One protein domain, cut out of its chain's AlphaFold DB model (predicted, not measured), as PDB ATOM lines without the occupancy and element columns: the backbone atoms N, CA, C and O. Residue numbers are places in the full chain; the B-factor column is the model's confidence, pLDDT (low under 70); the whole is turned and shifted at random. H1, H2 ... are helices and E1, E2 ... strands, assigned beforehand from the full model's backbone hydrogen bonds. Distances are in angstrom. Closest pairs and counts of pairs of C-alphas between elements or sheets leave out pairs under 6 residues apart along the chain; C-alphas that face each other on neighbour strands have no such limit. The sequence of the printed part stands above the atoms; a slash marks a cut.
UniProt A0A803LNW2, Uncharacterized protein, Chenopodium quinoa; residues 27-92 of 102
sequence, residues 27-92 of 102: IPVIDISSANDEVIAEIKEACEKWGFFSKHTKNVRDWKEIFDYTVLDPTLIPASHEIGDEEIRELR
ATOM      1  N   ILE A  27     483.899 507.706 331.805       68.38
ATOM      2  CA  ILE A  27     484.529 508.799 332.556       68.38
ATOM      3  C   ILE A  27     486.044 508.564 332.540       68.38
ATOM      4  O   ILE A  27     486.464 507.457 332.888       68.38
ATOM      5  N   PRO A  28     486.858 509.558 332.143       69.81
ATOM      6  CA  PRO A  28     488.296 509.369 332.026       69.81
ATOM      7  C   PRO A  28     488.869 508.889 333.361       69.81
ATOM      8  O   PRO A  28     488.657 509.519 334.402       69.81
ATOM      9  N   VAL A  29     489.550 507.742 333.321       73.44
ATOM     10  CA  VAL A  29     490.234 507.141 334.467       73.44
ATOM     11  C   VAL A  29     491.713 507.449 334.324       73.44
ATOM     12  O   VAL A  29     492.378 506.879 333.465       73.44
ATOM     13  N   ILE A  30     492.217 508.345 335.168       80.56
ATOM     14  CA  ILE A  30     493.593 508.835 335.080       80.56
ATOM     15  C   ILE A  30     494.426 508.202 336.191       80.56
ATOM     16  O   ILE A  30     494.066 508.269 337.375       80.56
ATOM     17  N   ASP A  31     495.554 507.597 335.814       79.62
ATOM     18  CA  ASP A  31     496.547 507.090 336.761       79.62
ATOM     19  C   ASP A  31     497.439 508.239 337.241       79.62
ATOM     20  O   ASP A  31     498.349 508.693 336.552       79.62
ATOM     21  N   ILE A  32     497.169 508.710 338.456       79.31
ATOM     22  CA  ILE A  32     497.916 509.810 339.076       79.31
ATOM     23  C   ILE A  32     499.127 509.331 339.887       79.31
ATOM     24  O   ILE A  32     499.730 510.121 340.612       79.31
ATOM     25  N   SER A  33     499.479 508.040 339.820       75.19
ATOM     26  CA  SER A  33     500.614 507.496 340.578       75.19
ATOM     27  C   SER A  33     501.968 508.028 340.100       75.19
ATOM     28  O   SER A  33     502.901 508.128 340.899       75.19
ATOM     29  N   SER A  34     502.071 508.418 338.828       69.75
ATOM     30  CA  SER A  34     503.239 509.084 338.255       69.75
ATOM     31  C   SER A  34     502.958 510.576 338.082       69.75
ATOM     32  O   SER A  34     502.183 510.970 337.214       69.75
ATOM     33  N   ALA A  35     503.576 511.420 338.911       71.38
ATOM     34  CA  ALA A  35     503.451 512.876 338.826       71.38
ATOM     35  C   ALA A  35     504.296 513.441 337.667       71.38
ATOM     36  O   ALA A  35     505.299 514.122 337.882       71.38
ATOM     37  N   ASN A  36     503.894 513.116 336.441       82.94
ATOM     38  CA  ASN A  36     504.582 513.481 335.208       82.94
ATOM     39  C   ASN A  36     503.737 514.492 334.419       82.94
ATOM     40  O   ASN A  36     502.513 514.524 334.547       82.94
ATOM     41  N   ASP A  37     504.376 515.276 333.549       86.88
ATOM     42  CA  ASP A  37     503.698 516.306 332.742       86.88
ATOM     43  C   ASP A  37     502.595 515.736 331.829       86.88
ATOM     44  O   ASP A  37     501.605 516.410 331.545       86.88
ATOM     45  N   GLU A  38     502.723 514.471 331.421       85.81
ATOM     46  CA  GLU A  38     501.720 513.735 330.640       85.81
ATOM     47  C   GLU A  38     500.401 513.565 331.412       85.81
ATOM     48  O   GLU A  38     499.328 513.835 330.876       85.81
ATOM     49  N   VAL A  39     500.481 513.221 332.702       84.56
ATOM     50  CA  VAL A  39     499.306 513.071 333.577       84.56
ATOM     51  C   VAL A  39     498.630 514.422 333.810       84.56
ATOM     52  O   VAL A  39     497.406 514.516 333.845       84.56
ATOM     53  N   ILE A  40     499.413 515.498 333.921       86.25
ATOM     54  CA  ILE A  40     498.874 516.859 334.059       86.25
ATOM     55  C   ILE A  40     498.096 517.260 332.797       86.25
ATOM     56  O   ILE A  40     497.027 517.868 332.904       86.25
ATOM     57  N   ALA A  41     498.600 516.908 331.611       88.50
ATOM     58  CA  ALA A  41     497.907 517.161 330.351       88.50
ATOM     59  C   ALA A  41     496.580 516.386 330.263       88.50
ATOM     60  O   ALA A  41     495.564 516.969 329.883       88.50
ATOM     61  N   GLU A  42     496.563 515.123 330.690       86.31
ATOM     62  CA  GLU A  42     495.359 514.286 330.706       86.31
ATOM     63  C   GLU A  42     494.305 514.805 331.699       86.31
ATOM     64  O   GLU A  42     493.127 514.915 331.356       86.31
ATOM     65  N   ILE A  43     494.722 515.224 332.903       85.12
ATOM     66  CA  ILE A  43     493.829 515.855 333.890       85.12
ATOM     67  C   ILE A  43     493.216 517.125 333.308       85.12
ATOM     68  O   ILE A  43     492.016 517.363 333.452       85.12
ATOM     69  N   LYS A  44     494.030 517.953 332.647       87.50
ATOM     70  CA  LYS A  44     493.553 519.190 332.033       87.50
ATOM     71  C   LYS A  44     492.502 518.903 330.959       87.50
ATOM     72  O   LYS A  44     491.438 519.515 330.981       87.50
ATOM     73  N   GLU A  45     492.771 517.955 330.066       87.31
ATOM     74  CA  GLU A  45     491.834 517.557 329.014       87.31
ATOM     75  C   GLU A  45     490.531 516.990 329.595       87.31
ATOM     76  O   GLU A  45     489.440 517.335 329.135       87.31
ATOM     77  N   ALA A  46     490.626 516.158 330.633       85.12
ATOM     78  CA  ALA A  46     489.461 515.595 331.297       85.12
ATOM     79  C   ALA A  46     488.611 516.672 331.986       85.12
ATOM     80  O   ALA A  46     487.390 516.679 331.839       85.12
ATOM     81  N   CYS A  47     489.237 517.632 332.668       85.25
ATOM     82  CA  CYS A  47     488.539 518.770 333.263       85.25
ATOM     83  C   CYS A  47     487.845 519.644 332.207       85.25
ATOM     84  O   CYS A  47     486.715 520.070 332.431       85.25
ATOM     85  N   GLU A  48     488.476 519.891 331.057       84.19
ATOM     86  CA  GLU A  48     487.885 520.693 329.978       84.19
ATOM     87  C   GLU A  48     486.722 519.977 329.276       84.19
ATOM     88  O   GLU A  48     485.714 520.608 328.959       84.19
ATOM     89  N   LYS A  49     486.839 518.665 329.035       80.56
ATOM     90  CA  LYS A  49     485.824 517.891 328.303       80.56
ATOM     91  C   LYS A  49     484.671 517.409 329.175       80.56
ATOM     92  O   LYS A  49     483.534 517.382 328.712       80.56
ATOM     93  N   TRP A  50     484.967 517.000 330.403       79.56
ATOM     94  CA  TRP A  50     484.021 516.299 331.271       79.56
ATOM     95  C   TRP A  50     483.691 517.067 332.549       79.56
ATOM     96  O   TRP A  50     482.671 516.791 333.172       79.56
ATOM     97  N   GLY A  51     484.548 518.001 332.978       79.25
ATOM     98  CA  GLY A  51     484.429 518.663 334.284       79.25
ATOM     99  C   GLY A  51     484.664 517.729 335.480       79.25
ATOM    100  O   GLY A  51     484.579 518.167 336.625       79.25
ATOM    101  N   PHE A  52     484.956 516.451 335.225       73.94
ATOM    102  CA  PHE A  52     485.173 515.405 336.216       73.94
ATOM    103  C   PHE A  52     486.072 514.303 335.636       73.94
ATOM    104  O   PHE A  52     486.013 514.012 334.443       73.94
ATOM    105  N   PHE A  53     486.876 513.664 336.484       77.19
ATOM    106  CA  PHE A  53     487.663 512.479 336.145       77.19
ATOM    107  C   PHE A  53     487.701 511.526 337.339       77.19
ATOM    108  O   PHE A  53     487.630 511.952 338.493       77.19
ATOM    109  N   SER A  54     487.819 510.230 337.062       72.25
ATOM    110  CA  SER A  54     488.078 509.232 338.093       72.25
ATOM    111  C   SER A  54     489.585 509.058 338.247       72.25
ATOM    112  O   SER A  54     490.318 509.010 337.259       72.25
ATOM    113  N   LYS A  55     490.070 508.966 339.485       73.62
ATOM    114  CA  LYS A  55     491.475 508.658 339.763       73.62
ATOM    115  C   LYS A  55     491.629 507.158 339.973       73.62
ATOM    116  O   LYS A  55     490.833 506.553 340.687       73.62
ATOM    117  N   HIS A  56     492.683 506.575 339.420       65.81
ATOM    118  CA  HIS A  56     493.118 505.239 339.801       65.81
ATOM    119  C   HIS A  56     494.508 505.333 340.422       65.81
ATOM    120  O   HIS A  56     495.438 505.855 339.817       65.81
ATOM    121  N   THR A  57     494.653 504.872 341.661       56.38
ATOM    122  CA  THR A  57     495.939 504.838 342.360       56.38
ATOM    123  C   THR A  57     496.363 503.391 342.526       56.38
ATOM    124  O   THR A  57     495.884 502.716 343.427       56.38
ATOM    125  N   LYS A  58     497.312 502.917 341.709       57.44
ATOM    126  CA  LYS A  58     497.825 501.531 341.791       57.44
ATOM    127  C   LYS A  58     498.368 501.133 343.175       57.44
ATOM    128  O   LYS A  58     498.458 499.950 343.471       57.44
ATOM    129  N   ASN A  59     498.720 502.108 344.020       52.84
ATOM    130  CA  ASN A  59     499.365 501.892 345.321       52.84
ATOM    131  C   ASN A  59     498.545 502.370 346.534       52.84
ATOM    132  O   ASN A  59     499.023 502.285 347.664       52.84
ATOM    133  N   VAL A  60     497.326 502.875 346.325       49.66
ATOM    134  CA  VAL A  60     496.398 503.223 347.410       49.66
ATOM    135  C   VAL A  60     495.069 502.584 347.056       49.66
ATOM    136  O   VAL A  60     494.449 502.995 346.079       49.66
ATOM    137  N   ARG A  61     494.657 501.567 347.826       53.72
ATOM    138  CA  ARG A  61     493.340 500.948 347.647       53.72
ATOM    139  C   ARG A  61     492.279 502.024 347.814       53.72
ATOM    140  O   ARG A  61     492.177 502.631 348.882       53.72
ATOM    141  N   ASP A  62     491.531 502.274 346.749       58.34
ATOM    142  CA  ASP A  62     490.411 503.201 346.796       58.34
ATOM    143  C   ASP A  62     489.342 502.645 347.754       58.34
ATOM    144  O   ASP A  62     489.228 501.429 347.939       58.34
ATOM    145  N   TRP A  63     488.555 503.510 348.398       56.97
ATOM    146  CA  TRP A  63     487.487 503.062 349.299       56.97
ATOM    147  C   TRP A  63     486.478 502.150 348.602       56.97
ATOM    148  O   TRP A  63     485.923 501.272 349.260       56.97
ATOM    149  N   LYS A  64     486.304 502.285 347.282       60.41
ATOM    150  CA  LYS A  64     485.544 501.318 346.488       60.41
ATOM    151  C   LYS A  64     486.162 499.916 346.523       60.41
ATOM    152  O   LYS A  64     485.452 498.952 346.765       60.41
ATOM    153  N   GLU A  65     487.472 499.800 346.328       59.88
ATOM    154  CA  GLU A  65     488.175 498.512 346.355       59.88
ATOM    155  C   GLU A  65     488.181 497.911 347.767       59.88
ATOM    156  O   GLU A  65     488.006 496.709 347.940       59.88
ATOM    157  N   ILE A  66     488.325 498.746 348.801       61.44
ATOM    158  CA  ILE A  66     488.180 498.298 350.192       61.44
ATOM    159  C   ILE A  66     486.770 497.755 350.422       61.44
ATOM    160  O   ILE A  66     486.647 496.675 350.992       61.44
ATOM    161  N   PHE A  67     485.725 498.446 349.963       56.72
ATOM    162  CA  PHE A  67     484.346 497.970 350.074       56.72
ATOM    163  C   PHE A  67     484.147 496.635 349.336       56.72
ATOM    164  O   PHE A  67     483.654 495.687 349.941       56.72
ATOM    165  N   ASP A  68     484.632 496.525 348.095       58.47
ATOM    166  CA  ASP A  68     484.524 495.312 347.270       58.47
ATOM    167  C   ASP A  68     485.292 494.108 347.877       58.47
ATOM    168  O   ASP A  68     484.839 492.972 347.765       58.47
ATOM    169  N   TYR A  69     486.423 494.325 348.570       56.47
ATOM    170  CA  TYR A  69     487.175 493.251 349.249       56.47
ATOM    171  C   TYR A  69     486.672 492.902 350.653       56.47
ATOM    172  O   TYR A  69     486.902 491.786 351.122       56.47
ATOM    173  N   THR A  70     486.096 493.864 351.379       56.53
ATOM    174  CA  THR A  70     485.724 493.675 352.795       56.53
ATOM    175  C   THR A  70     484.292 493.204 352.971       56.53
ATOM    176  O   THR A  70     484.011 492.497 353.938       56.53
ATOM    177  N   VAL A  71     483.404 493.542 352.037       58.84
ATOM    178  CA  VAL A  71     482.018 493.080 352.044       58.84
ATOM    179  C   VAL A  71     481.929 491.816 351.193       58.84
ATOM    180  O   VAL A  71     481.622 491.859 350.005       58.84
ATOM    181  N   LEU A  72     482.211 490.667 351.808       58.62
ATOM    182  CA  LEU A  72     481.820 489.378 351.238       58.62
ATOM    183  C   LEU A  72     480.293 489.344 351.239       58.62
ATOM    184  O   LEU A  72     479.692 489.437 352.306       58.62
ATOM    185  N   ASP A  73     479.648 489.272 350.078       60.03
ATOM    186  CA  ASP A  73     478.190 489.160 350.037       60.03
ATOM    187  C   ASP A  73     477.767 487.733 350.444       60.03
ATOM    188  O   ASP A  73     478.169 486.779 349.764       60.03
ATOM    189  N   PRO A  74     476.971 487.537 351.518       60.16
ATOM    190  CA  PRO A  74     476.467 488.524 352.486       60.16
ATOM    191  C   PRO A  74     477.347 488.665 353.746       60.16
ATOM    192  O   PRO A  74     477.791 487.671 354.327       60.16
ATOM    193  N   THR A  75     477.534 489.903 354.228       66.38
ATOM    194  CA  THR A  75     478.242 490.188 355.490       66.38
ATOM    195  C   THR A  75     477.227 490.468 356.595       66.38
ATOM    196  O   THR A  75     476.370 491.343 356.463       66.38
ATOM    197  N   LEU A  76     477.325 489.728 357.703       74.31
ATOM    198  CA  LEU A  76     476.483 489.907 358.886       74.31
ATOM    199  C   LEU A  76     477.141 490.908 359.836       74.31
ATOM    200  O   LEU A  76     478.235 490.650 360.339       74.31
ATOM    201  N   ILE A  77     476.480 492.038 360.090       69.44
ATOM    202  CA  ILE A  77     476.940 493.041 361.056       69.44
ATOM    203  C   ILE A  77     475.898 493.230 362.163       69.44
ATOM    204  O   ILE A  77     474.704 493.068 361.901       69.44
ATOM    205  N   PRO A  78     476.309 493.595 363.388       74.75
ATOM    206  CA  PRO A  78     475.368 494.057 364.402       74.75
ATOM    207  C   PRO A  78     474.550 495.233 363.855       74.75
ATOM    208  O   PRO A  78     475.105 496.155 363.254       74.75
ATOM    209  N   ALA A  79     473.230 495.201 364.031       67.56
ATOM    210  CA  ALA A  79     472.334 496.270 363.594       67.56
ATOM    211  C   ALA A  79     472.536 497.559 364.410       67.56
ATOM    212  O   ALA A  79     472.219 498.650 363.929       67.56
ATOM    213  N   SER A  80     473.109 497.433 365.610       68.69
ATOM    214  CA  SER A  80     473.329 498.509 366.568       68.69
ATOM    215  C   SER A  80     474.711 498.418 367.224       68.69
ATOM    216  O   SER A  80     475.337 497.361 367.275       68.69
ATOM    217  N   HIS A  81     475.192 499.554 367.730       65.19
ATOM    218  CA  HIS A  81     476.427 499.649 368.521       65.19
ATOM    219  C   HIS A  81     476.158 499.467 370.028       65.19
ATOM    220  O   HIS A  81     477.086 499.546 370.835       65.19
ATOM    221  N   GLU A  82     474.894 499.277 370.421       70.25
ATOM    222  CA  GLU A  82     474.485 499.131 371.814       70.25
ATOM    223  C   GLU A  82     474.797 497.727 372.351       70.25
ATOM    224  O   GLU A  82     474.505 496.701 371.737       70.25
ATOM    225  N   ILE A  83     475.425 497.678 373.528       56.97
ATOM    226  CA  ILE A  83     475.833 496.429 374.176       56.97
ATOM    227  C   ILE A  83     474.579 495.721 374.702       56.97
ATOM    228  O   ILE A  83     473.948 496.200 375.643       56.97
ATOM    229  N   GLY A  84     474.257 494.567 374.117       68.25
ATOM    230  CA  GLY A  84     473.085 493.752 374.461       68.25
ATOM    231  C   GLY A  84     472.035 493.668 373.352       68.25
ATOM    232  O   GLY A  84     471.074 492.918 373.501       68.25
ATOM    233  N   ASP A  85     472.227 494.400 372.255       65.06
ATOM    234  CA  ASP A  85     471.393 494.291 371.066       65.06
ATOM    235  C   ASP A  85     471.947 493.186 370.149       65.06
ATOM    236  O   ASP A  85     473.018 493.320 369.553       65.06
ATOM    237  N   GLU A  86     471.258 492.044 370.108       69.56
ATOM    238  CA  GLU A  86     471.625 490.883 369.282       69.56
ATOM    239  C   GLU A  86     471.004 490.945 367.876       69.56
ATOM    240  O   GLU A  86     471.085 489.977 367.117       69.56
ATOM    241  N   GLU A  87     470.368 492.061 367.503       71.69
ATOM    242  CA  GLU A  87     469.803 492.220 366.169       71.69
ATOM    243  C   GLU A  87     470.928 492.261 365.120       71.69
ATOM    244  O   GLU A  87     471.848 493.079 365.174       71.69
ATOM    245  N   ILE A  88     470.880 491.338 364.156       74.88
ATOM    246  CA  ILE A  88     471.868 491.218 363.078       74.88
ATOM    247  C   ILE A  88     471.265 491.812 361.809       74.88
ATOM    248  O   ILE A  88     470.161 491.453 361.402       74.88
ATOM    249  N   ARG A  89     472.020 492.684 361.140       66.00
ATOM    250  CA  ARG A  89     471.671 493.227 359.829       66.00
ATOM    251  C   ARG A  89     472.511 492.560 358.746       66.00
ATOM    252  O   ARG A  89     473.739 492.534 358.818       66.00
ATOM    253  N   GLU A  90     471.839 492.054 357.715       71.25
ATOM    254  CA  GLU A  90     472.504 491.587 356.499       71.25
ATOM    255  C   GLU A  90     472.903 492.795 355.649       71.25
ATOM    256  O   GLU A  90     472.045 493.529 355.146       71.25
ATOM    257  N   LEU A  91     474.208 493.011 355.481       59.00
ATOM    258  CA  LEU A  91     474.725 493.940 354.490       59.00
ATOM    259  C   LEU A  91     475.010 493.157 353.206       59.00
ATOM    260  O   LEU A  91     475.903 492.310 353.160       59.00
ATOM    261  N   ARG A  92     474.223 493.443 352.168       60.50
ATOM    262  CA  ARG A  92     474.421 492.919 350.814       60.50
ATOM    263  C   ARG A  92     475.003 494.002 349.936       60.50
ATOM    264  O   ARG A  92     474.621 495.170 350.063       60.50
TER     265      ARG A  92
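This is residues 27 to 92 of the 102 residues of an uncharacterized protein of Chenopodium quinoa (UniProt A0A803LNW2). Two small units stand at opposite ends of a thin, drawn-out chain: at one end H1 lies beside the short parallel strands E1 and E2, and at the other end E3 and E4 make a small hairpin. Between the two units runs a slender bridge with the short helix H2, whose residues 63 to 68 stand free. The printed part has 66 residues, with two named helices and four named strands in the order E1, H1, E2, H2, E3, E4. Its class is mixed, helices and strands, with one parallel sheet of E1 and E2 and one antiparallel sheet of E3 and E4. The whole is extended, a rod spanning 56 by 23 by 21 A, with a radius of gyration of the C-alphas of 19.1 A.

E1 is residues 29 to 31 and begins at C-alpha 29, at (490.234, 507.141, 334.467). H1 follows as residues 37 to 50, 19.7 A from first to last C-alpha, with C-alpha 37 at (503.698, 516.306, 332.742). E2 is residues 54 to 56; like E1, it measures 6.7 A. H2 is residues 63 to 70, 10.2 A long. E3 is residues 75 to 78, 10.1 A long. E4 is residues 88 to 91, 9.5 A long, and ends at C-alpha 91, at (474.725, 493.940, 354.490).

E1 and E2 are parallel neighbours, with 36 degrees between their directions. N 30 and O 54 are within hydrogen-bond range at 2.9 A, and N 56 and O 30 at 3.0 A. E1, H1 and E2 form a strand-helix-strand unit, two parallel neighbour strands with a helix between them along the chain, and its crossover is right-handed. The closest C-alphas of E1 and H1 are those of Ile 30 and Ile 43, 7.1 A apart. Within 10 A, H1 has 11 pairs of C-alphas with E1 and 3 with E2, made by its residues 39 to 46. H2 is apart from E1, H1 and E4. E3 and E4 are antiparallel neighbours and a hairpin, with 142 degrees between their directions. N 89 and O 77 are 2.8 A apart, and N 75 and O 91 are 3.1 A apart, both within hydrogen-bond range. E3 and E4 are apart from E1, H1 and E2. In H1 and H2 every O i to N i+4 pair is within hydrogen-bond range.

The two C-alphas farthest apart are those of Asp 37 and Gly 84, 56.4 A. The printed part, residues 27 to 92, has no cut and no long link. The links E2 to H2, of 6 residues, and E3 to E4, of 9, are short; the other three are tight. The mean pLDDT of the printed part is 70.3, and 34 residues are under 70, among them residues 56 to 75.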